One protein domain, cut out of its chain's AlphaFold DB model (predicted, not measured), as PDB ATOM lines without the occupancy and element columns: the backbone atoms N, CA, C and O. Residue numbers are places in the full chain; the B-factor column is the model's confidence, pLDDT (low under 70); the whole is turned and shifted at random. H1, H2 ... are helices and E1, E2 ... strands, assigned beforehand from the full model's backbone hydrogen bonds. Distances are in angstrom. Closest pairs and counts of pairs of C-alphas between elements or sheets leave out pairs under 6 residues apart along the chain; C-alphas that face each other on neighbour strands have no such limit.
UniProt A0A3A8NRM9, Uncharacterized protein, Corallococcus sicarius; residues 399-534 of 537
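Overview. This is residues 399 to 534 of the 537 residues of an uncharacterized protein of Corallococcus sicarius (UniProt A0A3A8NRM9). A narrow closed barrel of six antiparallel strands forms the body, with a two-strand sheet of E1 and E4 and the short H2 at one end and a long loop at the other, where residues 482 to 487 stick out. H1 and H3 lie off the barrel. The printed part has 136 residues, in the order E1 H1 E2 E3 E4 H2 E5 E6 E7 E8 H3, a mixed class of helices and strands. It is elongated, spanning 57 by 31 by 29 A, and only just compact, close to loose, with a radius of gyration of the C-alphas of 16.9 A.

Along the chain. E1, residues 399 to 402, begins at C-alpha 399 (36.288, -25.028, -0.277). H1 is residues 406 to 414, 12.1 A; E2 is 429 to 434, 15.9 A; E3 is 442 to 448, 18.0 A; E4 is 450 to 454; H2 is 461 to 464. E5, residues 465 to 475, is 27.0 A long and bends by 67 degrees at 469. E6, residues 491 to 501, is 26.4 A and bends by 73 degrees at 495. E7, residues 505 to 512, is 21.5 A and bends by 52 degrees at 509; E8, residues 517 to 524, is 21.6 A. H3, residues 526 to 533, ends at C-alpha 533 (13.394, -9.459, -5.248).

Arrangement. E1 and E4 are antiparallel neighbours, N 400 to O 452 being 2.8 A. E3 runs on into E4 at 49 degrees across 1 residue. Round the barrel, E2 and E3 form a hairpin, N 444 to O 430 being 2.7 A, and E3 neighbours E5, N 447 to O 471 being 2.8 A. E5 to E8 are a meander, each strand the antiparallel neighbour of the one before, in three hairpins: N 468 to O 498 is 2.8 A, N 499 to O 507 is 2.8 A and N 523 to O 506 is 2.7 A. E8 closes the ring with E2, N 431 to O 522 being 2.8 A. H2 is on the barrel; its closest C-alphas to E4, Ala 462 and Ser 452, are 5.1 A apart. H1 is not on the barrel, and H3 only just not, with 4 pairs of C-alphas within 10 A. Every O i to N i+4 pair is within hydrogen-bond range in H1; H3 has 1 of 4 such pairs within range, beside 2 of 5 O i to N i+3 pairs, and H2, with 4 residues, is too short for any O i to N i+4 pair but has its 1 O i to N i+3 pair within range.

Size, cuts and confidence. The C-alphas farthest apart, of Arg 456 and Ser 483, are 59.4 A apart. The printed part has no cut. The links H1 to E2 and E5 to E6 are long. Mean pLDDT of the printed part is 71.5, with residues 404 to 426, 436 to 441, 476 to 490 and 526 to 534 under 70.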
ATOM      1  N   LEU A 399      37.003 -24.357   0.805       79.94
ATOM      2  CA  LEU A 399      36.288 -25.028  -0.277       79.94
ATOM      3  C   LEU A 399      34.843 -25.309   0.136       79.94
ATOM      4  O   LEU A 399      34.599 -26.152   0.988       79.94
ATOM      5  N   ILE A 400      33.904 -24.685  -0.566       78.62
ATOM      6  CA  ILE A 400      32.469 -24.878  -0.386       78.62
ATOM      7  C   ILE A 400      31.979 -25.875  -1.429       78.62
ATOM      8  O   ILE A 400      32.074 -25.621  -2.638       78.62
ATOM      9  N   THR A 401      31.433 -27.002  -0.975       78.19
ATOM     10  CA  THR A 401      30.863 -28.020  -1.864       78.19
ATOM     11  C   THR A 401      29.425 -28.336  -1.496       78.19
ATOM     12  O   THR A 401      29.161 -28.682  -0.348       78.19
ATOM     13  N   THR A 402      28.512 -28.298  -2.467       73.81
ATOM     14  CA  THR A 402      27.137 -28.785  -2.267       73.81
ATOM     15  C   THR A 402      26.789 -29.855  -3.288       73.81
ATOM     16  O   THR A 402      27.238 -29.820  -4.441       73.81
ATOM     17  N   ALA A 403      25.983 -30.822  -2.855       73.56
ATOM     18  CA  ALA A 403      25.421 -31.849  -3.711       73.56
ATOM     19  C   ALA A 403      23.888 -31.773  -3.639       73.56
ATOM     20  O   ALA A 403      23.320 -31.821  -2.544       73.56
ATOM     21  N   PRO A 404      23.195 -31.685  -4.785       63.97
ATOM     22  CA  PRO A 404      21.750 -31.521  -4.806       63.97
ATOM     23  C   PRO A 404      21.064 -32.721  -4.143       63.97
ATOM     24  O   PRO A 404      21.520 -33.857  -4.294       63.97
ATOM     25  N   ILE A 405      19.965 -32.468  -3.420       62.31
ATOM     26  CA  ILE A 405      19.162 -33.449  -2.658       62.31
ATOM     27  C   ILE A 405      19.886 -34.006  -1.417       62.31
ATOM     28  O   ILE A 405      19.298 -34.055  -0.340       62.31
ATOM     29  N   ILE A 406      21.158 -34.403  -1.529       62.06
ATOM     30  CA  ILE A 406      21.942 -34.946  -0.406       62.06
ATOM     31  C   ILE A 406      22.156 -33.867   0.656       62.06
ATOM     32  O   ILE A 406      21.886 -34.105   1.829       62.06
ATOM     33  N   THR A 407      22.590 -32.678   0.241       62.25
ATOM     34  CA  THR A 407      22.826 -31.544   1.138       62.25
ATOM     35  C   THR A 407      21.544 -31.120   1.871       62.25
ATOM     36  O   THR A 407      21.574 -30.900   3.078       62.25
ATOM     37  N   GLU A 408      20.392 -31.102   1.194       58.72
ATOM     38  CA  GLU A 408      19.093 -30.805   1.819       58.72
ATOM     39  C   GLU A 408      18.679 -31.862   2.855       58.72
ATOM     40  O   GLU A 408      18.245 -31.511   3.949       58.72
ATOM     41  N   ILE A 409      18.865 -33.154   2.564       59.00
ATOM     42  CA  ILE A 409      18.569 -34.224   3.530       59.00
ATOM     43  C   ILE A 409      19.505 -34.134   4.740       59.00
ATOM     44  O   ILE A 409      19.046 -34.215   5.877       59.00
ATOM     45  N   VAL A 410      20.808 -33.936   4.510       60.12
ATOM     46  CA  VAL A 410      21.801 -33.825   5.586       60.12
ATOM     47  C   VAL A 410      21.512 -32.599   6.456       60.12
ATOM     48  O   VAL A 410      21.426 -32.744   7.674       60.12
ATOM     49  N   SER A 411      21.262 -31.434   5.853       58.00
ATOM     50  CA  SER A 411      20.922 -30.198   6.575       58.00
ATOM     51  C   SER A 411      19.649 -30.343   7.418       58.00
ATOM     52  O   SER A 411      19.649 -29.954   8.586       58.00
ATOM     53  N   ALA A 412      18.607 -30.994   6.884       59.44
ATOM     54  CA  ALA A 412      17.375 -31.286   7.616       59.44
ATOM     55  C   ALA A 412      17.591 -32.269   8.780       59.44
ATOM     56  O   ALA A 412      16.900 -32.178   9.791       59.44
ATOM     57  N   THR A 413      18.546 -33.200   8.665       61.19
ATOM     58  CA  THR A 413      18.885 -34.133   9.755       61.19
ATOM     59  C   THR A 413      19.834 -33.552  10.806       61.19
ATOM     60  O   THR A 413      19.849 -34.055  11.926       61.19
ATOM     61  N   GLN A 414      20.618 -32.522  10.469       56.84
ATOM     62  CA  GLN A 414      21.639 -31.931  11.348       56.84
ATOM     63  C   GLN A 414      21.248 -30.572  11.954       56.84
ATOM     64  O   GLN A 414      22.078 -29.966  12.622       56.84
ATOM     65  N   GLU A 415      20.016 -30.089  11.736       57.03
ATOM     66  CA  GLU A 415      19.562 -28.748  12.164       57.03
ATOM     67  C   GLU A 415      20.517 -27.620  11.720       57.03
ATOM     68  O   GLU A 415      20.714 -26.628  12.422       57.03
ATOM     69  N   ALA A 416      21.132 -27.770  10.543       57.50
ATOM     70  CA  ALA A 416      22.114 -26.813  10.048       57.50
ATOM     71  C   ALA A 416      21.487 -25.422   9.832       57.50
ATOM     72  O   ALA A 416      20.330 -25.289   9.418       57.50
ATOM     73  N   SER A 417      22.265 -24.370  10.100       55.38
ATOM     74  CA  SER A 417      21.824 -22.987   9.913       55.38
ATOM     75  C   SER A 417      21.392 -22.746   8.458       55.38
ATOM     76  O   SER A 417      22.158 -23.059   7.546       55.38
ATOM     77  N   PRO A 418      20.242 -22.089   8.197       56.75
ATOM     78  CA  PRO A 418      19.827 -21.723   6.837       56.75
ATOM     79  C   PRO A 418      20.817 -20.802   6.107       56.75
ATOM     80  O   PRO A 418      20.703 -20.601   4.902       56.75
ATOM     81  N   ARG A 419      21.750 -20.187   6.850       58.88
ATOM     82  CA  ARG A 419      22.800 -19.306   6.321       58.88
ATOM     83  C   ARG A 419      24.073 -20.050   5.924       58.88
ATOM     84  O   ARG A 419      24.969 -19.424   5.371       58.88
ATOM     85  N   ASP A 420      24.166 -21.343   6.214       56.66
ATOM     86  CA  ASP A 420      25.300 -22.151   5.794       56.66
ATOM     87  C   ASP A 420      25.167 -22.509   4.305       56.66
ATOM     88  O   ASP A 420      24.222 -23.173   3.861       56.66
ATOM     89  N   VAL A 421      26.116 -22.017   3.509       55.03
ATOM     90  CA  VAL A 421      26.145 -22.228   2.057       55.03
ATOM     91  C   VAL A 421      26.416 -23.698   1.733       55.03
ATOM     92  O   VAL A 421      25.925 -24.187   0.723       55.03
ATOM     93  N   GLU A 422      27.111 -24.435   2.605       56.91
ATOM     94  CA  GLU A 422      27.333 -25.878   2.434       56.91
ATOM     95  C   GLU A 422      26.081 -26.713   2.695       56.91
ATOM     96  O   GLU A 422      25.985 -27.837   2.205       56.91
ATOM     97  N   ALA A 423      25.119 -26.160   3.436       52.72
ATOM     98  CA  ALA A 423      23.897 -26.835   3.853       52.72
ATOM     99  C   ALA A 423      22.701 -26.562   2.925       52.72
ATOM    100  O   ALA A 423      21.624 -27.115   3.140       52.72
ATOM    101  N   THR A 424      22.858 -25.738   1.882       58.41
ATOM    102  CA  THR A 424      21.755 -25.362   0.985       58.41
ATOM    103  C   THR A 424      22.062 -25.705  -0.472       58.41
ATOM    104  O   THR A 424      23.037 -25.227  -1.041       58.41
ATOM    105  N   SER A 425      21.212 -26.527  -1.098       59.22
ATOM    106  CA  SER A 425      21.245 -26.782  -2.545       59.22
ATOM    107  C   SER A 425      20.035 -26.168  -3.237       59.22
ATOM    108  O   SER A 425      18.992 -25.978  -2.619       59.22
ATOM    109  N   SER A 426      20.149 -25.875  -4.533       65.38
ATOM    110  CA  SER A 426      18.977 -25.579  -5.350       65.38
ATOM    111  C   SER A 426      19.020 -26.274  -6.701       65.38
ATOM    112  O   SER A 426      20.081 -26.578  -7.253       65.38
ATOM    113  N   ILE A 427      17.826 -26.578  -7.211       70.75
ATOM    114  CA  ILE A 427      17.616 -27.298  -8.466       70.75
ATOM    115  C   ILE A 427      17.077 -26.289  -9.491       70.75
ATOM    116  O   ILE A 427      15.873 -26.013  -9.503       70.75
ATOM    117  N   PRO A 428      17.938 -25.684 -10.330       70.12
ATOM    118  CA  PRO A 428      17.506 -24.720 -11.330       70.12
ATOM    119  C   PRO A 428      16.679 -25.376 -12.441       70.12
ATOM    120  O   PRO A 428      16.988 -26.467 -12.938       70.12
ATOM    121  N   VAL A 429      15.659 -24.645 -12.893       76.81
ATOM    122  CA  VAL A 429      14.936 -24.957 -14.130       76.81
ATOM    123  C   VAL A 429      15.580 -24.153 -15.251       76.81
ATOM    124  O   VAL A 429      15.682 -22.928 -15.172       76.81
ATOM    125  N   SER A 430      16.038 -24.850 -16.285       79.38
ATOM    126  CA  SER A 430      16.835 -24.296 -17.373       79.38
ATOM    127  C   SER A 430      16.153 -24.391 -18.725       79.38
ATOM    128  O   SER A 430      15.475 -25.363 -19.044       79.38
ATOM    129  N   PHE A 431      16.397 -23.399 -19.573       81.31
ATOM    130  CA  PHE A 431      16.181 -23.509 -21.008       81.31
ATOM    131  C   PHE A 431      17.417 -24.145 -21.643       81.31
ATOM    132  O   PHE A 431      18.529 -23.641 -21.495       81.31
ATOM    133  N   ALA A 432      17.221 -25.253 -22.350       80.81
ATOM    134  CA  ALA A 432      18.246 -25.938 -23.119       80.81
ATOM    135  C   ALA A 432      18.164 -25.512 -24.589       80.81
ATOM    136  O   ALA A 432      17.280 -25.933 -25.339       80.81
ATOM    137  N   LEU A 433      19.109 -24.674 -25.003       82.88
ATOM    138  CA  LEU A 433      19.266 -24.200 -26.372       82.88
ATOM    139  C   LEU A 433      20.197 -25.156 -27.131       82.88
ATOM    140  O   LEU A 433      21.380 -25.244 -26.790       82.88
ATOM    141  N   PRO A 434      19.712 -25.905 -28.130       81.06
ATOM    142  CA  PRO A 434      20.561 -26.811 -28.886       81.06
ATOM    143  C   PRO A 434      21.572 -26.040 -29.736       81.06
ATOM    144  O   PRO A 434      21.244 -25.045 -30.374       81.06
ATOM    145  N   ILE A 435      22.804 -26.544 -29.782       80.56
ATOM    146  CA  ILE A 435      23.881 -25.999 -30.626       80.56
ATOM    147  C   ILE A 435      23.801 -26.576 -32.050       80.56
ATOM    148  O   ILE A 435      24.298 -25.981 -33.004       80.56
ATOM    149  N   SER A 436      23.154 -27.734 -32.213       69.62
ATOM    150  CA  SER A 436      22.971 -28.383 -33.513       69.62
ATOM    151  C   SER A 436      21.727 -27.849 -34.241       69.62
ATOM    152  O   SER A 436      20.660 -27.797 -33.628       69.62
ATOM    153  N   PRO A 437      21.809 -27.562 -35.554       57.22
ATOM    154  CA  PRO A 437      20.741 -26.898 -36.316       57.22
ATOM    155  C   PRO A 437      19.448 -27.718 -36.490       57.22
ATOM    156  O   PRO A 437      18.423 -27.154 -36.855       57.22
ATOM    157  N   ASN A 438      19.463 -29.024 -36.196       61.69
ATOM    158  CA  ASN A 438      18.318 -29.930 -36.398       61.69
ATOM    159  C   ASN A 438      17.529 -30.228 -35.105       61.69
ATOM    160  O   ASN A 438      16.870 -31.261 -35.002       61.69
ATOM    161  N   ARG A 439      17.650 -29.396 -34.066       64.88
ATOM    162  CA  ARG A 439      16.977 -29.618 -32.775       64.88
ATOM    163  C   ARG A 439      16.275 -28.343 -32.320       64.88
ATOM    164  O   ARG A 439      16.801 -27.252 -32.510       64.88
ATOM    165  N   SER A 440      15.103 -28.479 -31.704       65.31
ATOM    166  CA  SER A 440      14.369 -27.359 -31.110       65.31
ATOM    167  C   SER A 440      14.805 -27.097 -29.666       65.31
ATOM    168  O   SER A 440      15.219 -28.014 -28.949       65.31
ATOM    169  N   ALA A 441      14.684 -25.841 -29.224       63.47
ATOM    170  CA  ALA A 441      14.853 -25.472 -27.821       63.47
ATOM    171  C   ALA A 441      13.956 -26.331 -26.917       63.47
ATOM    172  O   ALA A 441      12.841 -26.697 -27.290       63.47
ATOM    173  N   SER A 442      14.484 -26.696 -25.757       77.69
ATOM    174  CA  SER A 442      13.917 -27.695 -24.851       77.69
ATOM    175  C   SER A 442      13.969 -27.180 -23.414       77.69
ATOM    176  O   SER A 442      14.761 -26.290 -23.107       77.69
ATOM    177  N   VAL A 443      13.144 -27.721 -22.519       82.19
ATOM    178  CA  VAL A 443      13.230 -27.411 -21.081       82.19
ATOM    179  C   VAL A 443      14.142 -28.440 -20.424       82.19
ATOM    180  O   VAL A 443      14.110 -29.613 -20.790       82.19
ATOM    181  N   ALA A 444      14.962 -28.021 -19.470       81.69
ATOM    182  CA  ALA A 444      15.853 -28.886 -18.723       81.69
ATOM    183  C   ALA A 444      15.708 -28.673 -17.217       81.69
ATOM    184  O   ALA A 444      15.638 -27.543 -16.743       81.69
ATOM    185  N   VAL A 445      15.702 -29.765 -16.459       82.81
ATOM    186  CA  VAL A 445      15.882 -29.727 -15.003       82.81
ATOM    187  C   VAL A 445      17.327 -30.100 -14.725       82.81
ATOM    188  O   VAL A 445      17.764 -31.181 -15.126       82.81
ATOM    189  N   THR A 446      18.076 -29.203 -14.093       80.06
ATOM    190  CA  THR A 446      19.518 -29.361 -13.891       80.06
ATOM    191  C   THR A 446      19.814 -29.583 -12.416       80.06
ATOM    192  O   THR A 446      19.323 -28.856 -11.560       80.06
ATOM    193  N   PHE A 447      20.645 -30.579 -12.126       82.75
ATOM    194  CA  PHE A 447      21.140 -30.922 -10.798       82.75
ATOM    195  C   PHE A 447      22.629 -30.547 -10.729       82.75
ATOM    196  O   PHE A 447      23.475 -31.347 -11.148       82.75
ATOM    197  N   PRO A 448      22.967 -29.314 -10.305       79.31
ATOM    198  CA  PRO A 448      24.344 -28.853 -10.214       79.31
ATOM    199  C   PRO A 448      24.998 -29.306  -8.906       79.31
ATOM    200  O   PRO A 448      24.458 -29.081  -7.830       79.31
ATOM    201  N   PHE A 449      26.192 -29.882  -8.997       81.94
ATOM    202  CA  PHE A 449      27.118 -30.017  -7.876       81.94
ATOM    203  C   PHE A 449      27.914 -28.720  -7.793       81.94
ATOM    204  O   PHE A 449      28.648 -28.415  -8.726       81.94
ATOM    205  N   THR A 450      27.766 -27.916  -6.743       79.69
ATOM    206  CA  THR A 450      28.469 -26.627  -6.694       79.69
ATOM    207  C   THR A 450      29.824 -26.781  -6.033       79.69
ATOM    208  O   THR A 450      29.916 -27.290  -4.923       79.69
ATOM    209  N   LEU A 451      30.860 -26.285  -6.700       83.81
ATOM    210  CA  LEU A 451      32.215 -26.150  -6.184       83.81
ATOM    211  C   LEU A 451      32.558 -24.662  -6.187       83.81
ATOM    212  O   LEU A 451      32.618 -24.035  -7.249       83.81
ATOM    213  N   SER A 452      32.774 -24.086  -5.012       84.00
ATOM    214  CA  SER A 452      33.260 -22.715  -4.878       84.00
ATOM    215  C   SER A 452      34.289 -22.600  -3.763       84.00
ATOM    216  O   SER A 452      34.567 -23.568  -3.061       84.00
ATOM    217  N   PHE A 453      34.901 -21.431  -3.637       83.94
ATOM    218  CA  PHE A 453      35.937 -21.186  -2.654       83.94
ATOM    219  C   PHE A 453      35.769 -19.801  -2.040       83.94
ATOM    220  O   PHE A 453      35.833 -18.800  -2.752       83.94
ATOM    221  N   ASN A 454      35.596 -19.733  -0.725       83.38
ATOM    222  CA  ASN A 454      35.605 -18.480   0.017       83.38
ATOM    223  C   ASN A 454      37.025 -18.188   0.500       83.38
ATOM    224  O   ASN A 454      37.718 -19.053   1.032       83.38
ATOM    225  N   THR A 455      37.482 -16.954   0.309       83.44
ATOM    226  CA  THR A 455      38.813 -16.514   0.755       83.44
ATOM    227  C   THR A 455      38.668 -15.400   1.774       83.44
ATOM    228  O   THR A 455      37.652 -14.716   1.794       83.44
ATOM    229  N   ARG A 456      39.713 -15.123   2.560       81.12
ATOM    230  CA  ARG A 456      39.714 -13.954   3.456       81.12
ATOM    231  C   ARG A 456      39.483 -12.624   2.716       81.12
ATOM    232  O   ARG A 456      38.862 -11.725   3.268       81.12
ATOM    233  N   THR A 457      39.932 -12.510   1.463       82.25
ATOM    234  CA  THR A 457      39.725 -11.317   0.617       82.25
ATOM    235  C   THR A 457      38.304 -11.231   0.055       82.25
ATOM    236  O   THR A 457      37.764 -10.141  -0.105       82.25
ATOM    237  N   PHE A 458      37.699 -12.379  -0.246       82.19
ATOM    238  CA  PHE A 458      36.346 -12.501  -0.787       82.19
ATOM    239  C   PHE A 458      35.570 -13.547   0.030       82.19
ATOM    240  O   PHE A 458      35.450 -14.696  -0.412       82.19
ATOM    241  N   PRO A 459      35.079 -13.177   1.230       79.12
ATOM    242  CA  PRO A 459      34.529 -14.129   2.201       79.12
ATOM    243  C   PRO A 459      33.190 -14.740   1.776       79.12
ATOM    244  O   PRO A 459      32.846 -15.817   2.243       79.12
ATOM    245  N   ASN A 460      32.484 -14.101   0.838       80.75
ATOM    246  CA  ASN A 460      31.196 -14.565   0.312       80.75
ATOM    247  C   ASN A 460      31.265 -14.934  -1.178       80.75
ATOM    248  O   ASN A 460      30.245 -14.927  -1.861       80.75
ATOM    249  N   LEU A 461      32.450 -15.221  -1.730       81.12
ATOM    250  CA  LEU A 461      32.589 -15.523  -3.162       81.12
ATOM    251  C   LEU A 461      31.660 -16.661  -3.616       81.12
ATOM    252  O   LEU A 461      31.088 -16.570  -4.699       81.12
ATOM    253  N   ALA A 462      31.447 -17.671  -2.773       77.25
ATOM    254  CA  ALA A 462      30.560 -18.802  -3.025       77.25
ATOM    255  C   ALA A 462      29.081 -18.429  -3.176       77.25
ATOM    256  O   ALA A 462      28.352 -19.122  -3.883       77.25
ATOM    257  N   GLU A 463      28.636 -17.317  -2.583       74.62
ATOM    258  CA  GLU A 463      27.284 -16.792  -2.798       74.62
ATOM    259  C   GLU A 463      27.143 -16.148  -4.185       74.62
ATOM    260  O   GLU A 463      26.062 -16.137  -4.769       74.62
ATOM    261  N   TYR A 464      28.232 -15.625  -4.749       79.12
ATOM    262  CA  TYR A 464      28.197 -14.913  -6.026       79.12
ATOM    263  C   TYR A 464      28.612 -15.767  -7.213       79.12
ATOM    264  O   TYR A 464      28.125 -15.531  -8.317       79.12
ATOM    265  N   PHE A 465      29.507 -16.728  -7.013       83.12
ATOM    266  CA  PHE A 465      30.111 -17.504  -8.082       83.12
ATOM    267  C   PHE A 465      30.403 -18.933  -7.626       83.12
ATOM    268  O   PHE A 465      31.071 -19.147  -6.618       83.12
ATOM    269  N   ALA A 466      29.972 -19.921  -8.407       83.62
ATOM    270  CA  ALA A 466      30.360 -21.315  -8.214       83.62
ATOM    271  C   ALA A 466      30.505 -22.035  -9.555       83.62
ATOM    272  O   ALA A 466      29.737 -21.790 -10.485       83.62
ATOM    273  N   VAL A 467      31.460 -22.957  -9.651       86.12
ATOM    274  CA  VAL A 467      31.565 -23.878 -10.789       86.12
ATOM    275  C   VAL A 467      30.632 -25.055 -10.536       86.12
ATOM    276  O   VAL A 467      30.592 -25.596  -9.434       86.12
ATOM    277  N   ALA A 468      29.877 -25.449 -11.554       86.44
ATOM    278  CA  ALA A 468      28.790 -26.405 -11.422       86.44
ATOM    279  C   ALA A 468      28.885 -27.535 -12.459       86.44
ATOM    280  O   ALA A 468      28.251 -27.458 -13.518       86.44
ATOM    281  N   PRO A 469      29.650 -28.612 -12.200       87.00
ATOM    282  CA  PRO A 469      29.385 -29.894 -12.840       87.00
ATOM    283  C   PRO A 469      27.921 -30.269 -12.616       87.00
ATOM    284  O   PRO A 469      27.404 -30.120 -11.511       87.00
ATOM    285  N   SER A 470      27.224 -30.724 -13.648       85.88
ATOM    286  CA  SER A 470      25.787 -30.944 -13.545       85.88
ATOM    287  C   SER A 470      25.298 -32.134 -14.349       85.88
ATOM    288  O   SER A 470      25.859 -32.523 -15.376       85.88
ATOM    289  N   ILE A 471      24.203 -32.704 -13.862       85.94
ATOM    290  CA  ILE A 471      23.404 -33.690 -14.577       85.94
ATOM    291  C   ILE A 471      22.085 -33.007 -14.922       85.94
ATOM    292  O   ILE A 471      21.441 -32.434 -14.051       85.94
ATOM    293  N   SER A 472      21.688 -33.026 -16.189       85.62
ATOM    294  CA  SER A 472      20.466 -32.375 -16.661       85.62
ATOM    295  C   SER A 472      19.525 -33.372 -17.318       85.62
ATOM    296  O   SER A 472      19.943 -34.180 -18.144       85.62
ATOM    297  N   LEU A 473      18.243 -33.278 -16.985       85.56
ATOM    298  CA  LEU A 473      17.160 -33.968 -17.675       85.56
ATOM    299  C   LEU A 473      16.560 -33.004 -18.693       85.56
ATOM    300  O   LEU A 473      15.853 -32.076 -18.312       85.56
ATOM    301  N   VAL A 474      16.867 -33.199 -19.973       82.44
ATOM    302  CA  VAL A 474      16.407 -32.345 -21.074       82.44
ATOM    303  C   VAL A 474      15.166 -32.966 -21.710       82.44
ATOM    304  O   VAL A 474      15.232 -34.069 -22.249       82.44
ATOM    305  N   ALA A 475      14.040 -32.260 -21.661       78.00
ATOM    306  CA  ALA A 475      12.774 -32.662 -22.258       78.00
ATOM    307  C   ALA A 475      12.540 -31.918 -23.581       78.00
ATOM    308  O   ALA A 475      12.443 -30.686 -23.597       78.00
ATOM    309  N   GLY A 476      12.420 -32.657 -24.686       65.75
ATOM    310  CA  GLY A 476      12.162 -32.074 -26.003       65.75
ATOM    311  C   GLY A 476      12.147 -33.083 -27.150       65.75
ATOM    312  O   GLY A 476      12.732 -34.160 -27.063       65.75
ATOM    313  N   SER A 477      11.467 -32.718 -28.239       55.88
ATOM    314  CA  SER A 477      11.339 -33.531 -29.456       55.88
ATOM    315  C   SER A 477      12.467 -33.209 -30.443       55.88
ATOM    316  O   SER A 477      12.743 -32.041 -30.718       55.88
ATOM    317  N   ALA A 478      13.119 -34.230 -31.013       52.12
ATOM    318  CA  ALA A 478      13.936 -34.030 -32.206       52.12
ATOM    319  C   ALA A 478      13.014 -33.639 -33.370       52.12
ATOM    320  O   ALA A 478      12.170 -34.424 -33.800       52.12
ATOM    321  N   SER A 479      13.152 -32.416 -33.880       46.09
ATOM    322  CA  SER A 479      12.372 -31.963 -35.031       46.09
ATOM    323  C   SER A 479      12.856 -32.667 -36.309       46.09
ATOM    324  O   SER A 479      13.861 -32.291 -36.900       46.09
ATOM    325  N   ALA A 480      12.138 -33.736 -36.664       48.25
ATOM    326  CA  ALA A 480      11.957 -34.391 -37.964       48.25
ATOM    327  C   ALA A 480      12.955 -34.086 -39.107       48.25
ATOM    328  O   ALA A 480      12.783 -33.115 -39.839       48.25
ATOM    329  N   ALA A 481      13.880 -35.024 -39.363       38.94
ATOM    330  CA  ALA A 481      14.409 -35.300 -40.708       38.94
ATOM    331  C   ALA A 481      15.109 -36.675 -40.815       38.94
ATOM    332  O   ALA A 481      16.218 -36.759 -41.327       38.94
ATOM    333  N   SER A 482      14.489 -37.763 -40.354       36.69
ATOM    334  CA  SER A 482      14.740 -39.096 -40.928       36.69
ATOM    335  C   SER A 482      13.735 -40.107 -40.396       36.69
ATOM    336  O   SER A 482      13.488 -40.206 -39.198       36.69
ATOM    337  N   SER A 483      13.158 -40.842 -41.334       42.41
ATOM    338  CA  SER A 483      12.304 -42.007 -41.162       42.41
ATOM    339  C   SER A 483      12.828 -43.033 -40.148       42.41
ATOM    340  O   SER A 483      14.020 -43.325 -40.117       42.41
ATOM    341  N   SER A 484      11.865 -43.640 -39.446       45.34
ATOM    342  CA  SER A 484      11.904 -44.937 -38.755       45.34
ATOM    343  C   SER A 484      12.861 -45.100 -37.568       45.34
ATOM    344  O   SER A 484      13.918 -45.698 -37.727       45.34
ATOM    345  N   THR A 485      12.403 -44.719 -36.372       40.78
ATOM    346  CA  THR A 485      12.463 -45.551 -35.149       40.78
ATOM    347  C   THR A 485      11.569 -44.945 -34.059       40.78
ATOM    348  O   THR A 485      11.726 -43.803 -33.648       40.78
ATOM    349  N   GLU A 486      10.610 -45.729 -33.577       43.97
ATOM    350  CA  GLU A 486       9.533 -45.323 -32.662       43.97
ATOM    351  C   GLU A 486       9.938 -45.372 -31.170       43.97
ATOM    352  O   GLU A 486       9.112 -45.634 -30.309       43.97
ATOM    353  N   ASN A 487      11.217 -45.155 -30.840       46.94
ATOM    354  CA  ASN A 487      11.740 -45.342 -29.474       46.94
ATOM    355  C   ASN A 487      12.790 -44.290 -29.057       46.94
ATOM    356  O   ASN A 487      13.690 -44.593 -28.274       46.94
ATOM    357  N   GLU A 488      12.721 -43.053 -29.560       52.00
ATOM    358  CA  GLU A 488      13.556 -41.990 -28.985       52.00
ATOM    359  C   GLU A 488      12.982 -41.530 -27.631       52.00
ATOM    360  O   GLU A 488      11.812 -41.150 -27.556       52.00
ATOM    361  N   PRO A 489      13.772 -41.550 -26.543       53.56
ATOM    362  CA  PRO A 489      13.291 -41.123 -25.236       53.56
ATOM    363  C   PRO A 489      12.961 -39.621 -25.245       53.56
ATOM    364  O   PRO A 489      13.803 -38.784 -25.578       53.56
ATOM    365  N   ASN A 490      11.736 -39.280 -24.820       67.50
ATOM    366  CA  ASN A 490      11.241 -37.898 -24.681       67.50
ATOM    367  C   ASN A 490      12.025 -37.063 -23.650       67.50
ATOM    368  O   ASN A 490      11.916 -35.837 -23.630       67.50
ATOM    369  N   VAL A 491      12.803 -37.726 -22.790       72.94
ATOM    370  CA  VAL A 491      13.676 -37.111 -21.787       72.94
ATOM    371  C   VAL A 491      15.079 -37.671 -21.958       72.94
ATOM    372  O   VAL A 491      15.281 -38.884 -21.974       72.94
ATOM    373  N   ARG A 492      16.056 -36.778 -22.081       80.06
ATOM    374  CA  ARG A 492      17.459 -37.110 -22.326       80.06
ATOM    375  C   ARG A 492      18.283 -36.748 -21.107       80.06
ATOM    376  O   ARG A 492      18.137 -35.659 -20.559       80.06
ATOM    377  N   LEU A 493      19.171 -37.652 -20.713       83.69
ATOM    378  CA  LEU A 493      20.173 -37.368 -19.698       83.69
ATOM    379  C   LEU A 493      21.363 -36.678 -20.366       83.69
ATOM    380  O   LEU A 493      21.974 -37.237 -21.279       83.69
ATOM    381  N   ALA A 494      21.695 -35.478 -19.909       84.56
ATOM    382  CA  ALA A 494      22.849 -34.725 -20.365       84.56
ATOM    383  C   ALA A 494      23.810 -34.461 -19.205       84.56
ATOM    384  O   ALA A 494      23.392 -34.119 -18.101       84.56
ATOM    385  N   LEU A 495      25.102 -34.619 -19.467       88.69
ATOM    386  CA  LEU A 495      26.178 -34.295 -18.539       88.69
ATOM    387  C   LEU A 495      26.764 -32.949 -18.936       88.69
ATOM    388  O   LEU A 495      27.029 -32.713 -20.117       88.69
ATOM    389  N   GLY A 496      26.953 -32.063 -17.971       87.94
ATOM    390  CA  GLY A 496      27.356 -30.699 -18.246       87.94
ATOM    391  C   GLY A 496      28.294 -30.110 -17.216       87.94
ATOM    392  O   GLY A 496      28.543 -30.674 -16.153       87.94
ATOM    393  N   VAL A 497      28.815 -28.945 -17.570       89.56
ATOM    394  CA  VAL A 497      29.551 -28.060 -16.674       89.56
ATOM    395  C   VAL A 497      29.044 -26.650 -16.923       89.56
ATOM    396  O   VAL A 497      28.840 -26.240 -18.070       89.56
ATOM    397  N   GLY A 498      28.828 -25.914 -15.846       87.50
ATOM    398  CA  GLY A 498      28.398 -24.532 -15.889       87.50
ATOM    399  C   GLY A 498      28.980 -23.702 -14.762       87.50
ATOM    400  O   GLY A 498      29.872 -24.132 -14.030       87.50
ATOM    401  N   VAL A 499      28.450 -22.496 -14.649       86.75
ATOM    402  CA  VAL A 499      28.705 -21.549 -13.577       86.75
ATOM    403  C   VAL A 499      27.375 -21.085 -13.003       86.75
ATOM    404  O   VAL A 499      26.441 -20.774 -13.746       86.75
ATOM    405  N   ASN A 500      27.307 -21.032 -11.679       82.94
ATOM    406  CA  ASN A 500      26.218 -20.404 -10.952       82.94
ATOM    407  C   ASN A 500      26.628 -18.987 -10.566       82.94
ATOM    408  O   ASN A 500      27.716 -18.784 -10.029       82.94
ATOM    409  N   LEU A 501      25.749 -18.026 -10.836       81.44
ATOM    410  CA  LEU A 501      25.910 -16.620 -10.494       81.44
ATOM    411  C   LEU A 501      24.823 -16.186  -9.513       81.44
ATOM    412  O   LEU A 501      23.637 -16.426  -9.752       81.44
ATOM    413  N   ALA A 502      25.246 -15.538  -8.423       76.75
ATOM    414  CA  ALA A 502      24.391 -15.082  -7.319       76.75
ATOM    415  C   ALA A 502      23.465 -16.185  -6.769       76.75
ATOM    416  O   ALA A 502      22.344 -15.897  -6.355       76.75
ATOM    417  N   ARG A 503      23.894 -17.451  -6.902       72.44
ATOM    418  CA  ARG A 503      23.138 -18.701  -6.687       72.44
ATOM    419  C   ARG A 503      21.781 -18.837  -7.424       72.44
ATOM    420  O   ARG A 503      21.215 -19.923  -7.493       72.44
ATOM    421  N   ALA A 504      21.290 -17.776  -8.056       73.75
ATOM    422  CA  ALA A 504      20.010 -17.725  -8.748       73.75
ATOM    423  C   ALA A 504      20.105 -18.081 -10.235       73.75
ATOM    424  O   ALA A 504      19.144 -18.605 -10.794       73.75
ATOM    425  N   PHE A 505      21.233 -17.804 -10.894       82.06
ATOM    426  CA  PHE A 505      21.382 -17.998 -12.336       82.06
ATOM    427  C   PHE A 505      22.390 -19.100 -12.643       82.06
ATOM    428  O   PHE A 505      23.517 -19.045 -12.164       82.06
ATOM    429  N   HIS A 506      22.019 -20.059 -13.487       84.25
ATOM    430  CA  HIS A 506      22.897 -21.137 -13.940       84.25
ATOM    431  C   HIS A 506      23.175 -20.989 -15.439       84.25
ATOM    432  O   HIS A 506      22.260 -21.034 -16.258       84.25
ATOM    433  N   PHE A 507      24.443 -20.881 -15.821       88.69
ATOM    434  CA  PHE A 507      24.872 -20.829 -17.219       88.69
ATOM    435  C   PHE A 507      25.788 -22.007 -17.496       88.69
ATOM    436  O   PHE A 507      26.830 -22.130 -16.861       88.69
ATOM    437  N   GLY A 508      25.447 -22.877 -18.441       88.38
ATOM    438  CA  GLY A 508      26.255 -24.074 -18.660       88.38
ATOM    439  C   GLY A 508      26.204 -24.637 -20.061       88.38
ATOM    440  O   GLY A 508      25.401 -24.239 -20.899       88.38
ATOM    441  N   TYR A 509      27.080 -25.600 -20.298       90.31
ATOM    442  CA  TYR A 509      27.069 -26.446 -21.476       90.31
ATOM    443  C   TYR A 509      26.759 -27.872 -21.044       90.31
ATOM    444  O   TYR A 509      27.330 -28.360 -20.070       90.31
ATOM    445  N   ALA A 510      25.891 -28.553 -21.783       88.25
ATOM    446  CA  ALA A 510      25.560 -29.944 -21.535       88.25
ATOM    447  C   ALA A 510      25.630 -30.778 -22.812       88.25
ATOM    448  O   ALA A 510      25.246 -30.341 -23.899       88.25
ATOM    449  N   TRP A 511      26.104 -32.008 -22.658       88.88
ATOM    450  CA  TRP A 511      26.198 -33.009 -23.704       88.88
ATOM    451  C   TRP A 511      25.368 -34.233 -23.327       88.88
ATOM    452  O   TRP A 511      25.548 -34.801 -22.255       88.88
ATOM    453  N   ALA A 512      24.457 -34.633 -24.209       85.50
ATOM    454  CA  ALA A 512      23.656 -35.841 -24.080       85.50
ATOM    455  C   ALA A 512      24.390 -37.009 -24.760       85.50
ATOM    456  O   ALA A 512      24.460 -37.049 -25.993       85.50
ATOM    457  N   PRO A 513      24.943 -37.976 -24.001       80.00
ATOM    458  CA  PRO A 513      25.711 -39.076 -24.583       80.00
ATOM    459  C   PRO A 513      24.855 -40.004 -25.448       80.00
ATOM    460  O   PRO A 513      25.354 -40.584 -26.406       80.00
ATOM    461  N   SER A 514      23.563 -40.118 -25.125       76.38
ATOM    462  CA  SER A 514      22.617 -41.019 -25.787       76.38
ATOM    463  C   SER A 514      22.429 -40.727 -27.273       76.38
ATOM    464  O   SER A 514      22.105 -41.630 -28.035       76.38
ATOM    465  N   ASP A 515      22.601 -39.472 -27.688       74.00
ATOM    466  CA  ASP A 515      22.312 -39.029 -29.053       74.00
ATOM    467  C   ASP A 515      23.308 -37.982 -29.582       74.00
ATOM    468  O   ASP A 515      23.059 -37.331 -30.599       74.00
ATOM    469  N   GLY A 516      24.410 -37.756 -28.863       76.06
ATOM    470  CA  GLY A 516      25.427 -36.764 -29.206       76.06
ATOM    471  C   GLY A 516      24.983 -35.300 -29.080       76.06
ATOM    472  O   GLY A 516      25.702 -34.413 -29.547       76.06
ATOM    473  N   GLY A 517      23.819 -35.026 -28.486       80.00
ATOM    474  CA  GLY A 517      23.234 -33.696 -28.359       80.00
ATOM    475  C   GLY A 517      24.084 -32.724 -27.570       80.00
ATOM    476  O   GLY A 517      24.662 -33.096 -26.557       80.00
ATOM    477  N   ARG A 518      24.142 -31.467 -28.007       85.94
ATOM    478  CA  ARG A 518      24.899 -30.404 -27.339       85.94
ATOM    479  C   ARG A 518      23.982 -29.220 -27.077       85.94
ATOM    480  O   ARG A 518      23.302 -28.773 -28.003       85.94
ATOM    481  N   TYR A 519      23.975 -28.730 -25.845       85.69
ATOM    482  CA  TYR A 519      23.043 -27.715 -25.371       85.69
ATOM    483  C   TYR A 519      23.774 -26.628 -24.588       85.69
ATOM    484  O   TYR A 519      24.669 -26.923 -23.799       85.69
ATOM    485  N   VAL A 520      23.349 -25.383 -24.773       88.50
ATOM    486  CA  VAL A 520      23.597 -24.293 -23.827       88.50
ATOM    487  C   VAL A 520      22.426 -24.261 -22.850       88.50
ATOM    488  O   VAL A 520      21.271 -24.253 -23.269       88.50
ATOM    489  N   LEU A 521      22.721 -24.272 -21.556       86.75
ATOM    490  CA  LEU A 521      21.751 -24.240 -20.471       86.75
ATOM    491  C   LEU A 521      21.701 -22.839 -19.870       86.75
ATOM    492  O   LEU A 521      22.727 -22.329 -19.419       86.75
ATOM    493  N   LEU A 522      20.507 -22.253 -19.839       87.19
ATOM    494  CA  LEU A 522      20.211 -20.983 -19.178       87.19
ATOM    495  C   LEU A 522      19.152 -21.230 -18.106       87.19
ATOM    496  O   LEU A 522      17.971 -21.374 -18.418       87.19
ATOM    497  N   GLY A 523      19.599 -21.350 -16.863       80.94
ATOM    498  CA  GLY A 523      18.814 -21.750 -15.706       80.94
ATOM    499  C   GLY A 523      18.554 -20.636 -14.724       80.94
ATOM    500  O   GLY A 523      19.383 -19.749 -14.534       80.94
ATOM    501  N   ILE A 524      17.390 -20.719 -14.089       81.94
ATOM    502  CA  ILE A 524      16.995 -19.847 -12.992       81.94
ATOM    503  C   ILE A 524      16.517 -20.716 -11.827       81.94
ATOM    504  O   ILE A 524      15.734 -21.652 -12.011       81.94
ATOM    505  N   SER A 525      16.980 -20.393 -10.624       72.69
ATOM    506  CA  SER A 525      16.542 -20.996  -9.369       72.69
ATOM    507  C   SER A 525      15.552 -20.067  -8.663       72.69
ATOM    508  O   SER A 525      15.902 -18.986  -8.197       72.69
ATOM    509  N   ILE A 526      14.277 -20.464  -8.629       59.62
ATOM    510  CA  ILE A 526      13.167 -19.626  -8.139       59.62
ATOM    511  C   ILE A 526      13.204 -19.394  -6.613       59.62
ATOM    512  O   ILE A 526      12.975 -18.255  -6.205       59.62
ATOM    513  N   PRO A 527      13.516 -20.389  -5.753       59.94
ATOM    514  CA  PRO A 527      13.616 -20.162  -4.307       59.94
ATOM    515  C   PRO A 527      14.681 -19.120  -3.940       59.94
ATOM    516  O   PRO A 527      14.521 -18.377  -2.977       59.94
ATOM    517  N   GLU A 528      15.734 -19.030  -4.750       55.97
ATOM    518  CA  GLU A 528      16.884 -18.150  -4.533       55.97
ATOM    519  C   GLU A 528      16.687 -16.731  -5.093       55.97
ATOM    520  O   GLU A 528      17.397 -15.802  -4.718       55.97
ATOM    521  N   LEU A 529      15.679 -16.529  -5.948       52.31
ATOM    522  CA  LEU A 529      15.275 -15.204  -6.427       52.31
ATOM    523  C   LEU A 529      14.422 -14.429  -5.415       52.31
ATOM    524  O   LEU A 529      14.381 -13.202  -5.467       52.31
ATOM    525  N   LEU A 530      13.724 -15.118  -4.509       51.41
ATOM    526  CA  LEU A 530      12.796 -14.487  -3.563       51.41
ATOM    527  C   LEU A 530      13.471 -13.476  -2.610       51.41
ATOM    528  O   LEU A 530      12.907 -12.396  -2.431       51.41
ATOM    529  N   PRO A 531      14.673 -13.740  -2.056       50.91
ATOM    530  CA  PRO A 531      15.406 -12.751  -1.260       50.91
ATOM    531  C   PRO A 531      15.963 -11.590  -2.098       50.91
ATOM    532  O   PRO A 531      16.023 -10.463  -1.626       50.91
ATOM    533  N   LEU A 532      16.339 -11.831  -3.360       49.53
ATOM    534  CA  LEU A 532      16.879 -10.797  -4.259       49.53
ATOM    535  C   LEU A 532      15.801  -9.821  -4.763       49.53
ATOM    536  O   LEU A 532      16.108  -8.681  -5.110       49.53
ATOM    537  N   LEU A 533      14.541 -10.263  -4.815       45.75
ATOM    538  CA  LEU A 533      13.394  -9.459  -5.248       45.75
ATOM    539  C   LEU A 533      12.754  -8.650  -4.110       45.75
ATOM    540  O   LEU A 533      12.065  -7.669  -4.385       45.75
ATOM    541  N   ASN A 534      13.012  -9.019  -2.852       41.31
ATOM    542  CA  ASN A 534      12.597  -8.277  -1.663       41.31
ATOM    543  C   ASN A 534      13.843  -7.778  -0.912       41.31
ATOM    544  O   ASN A 534      14.311  -8.460  -0.003       41.31
TER     545      ASN A 534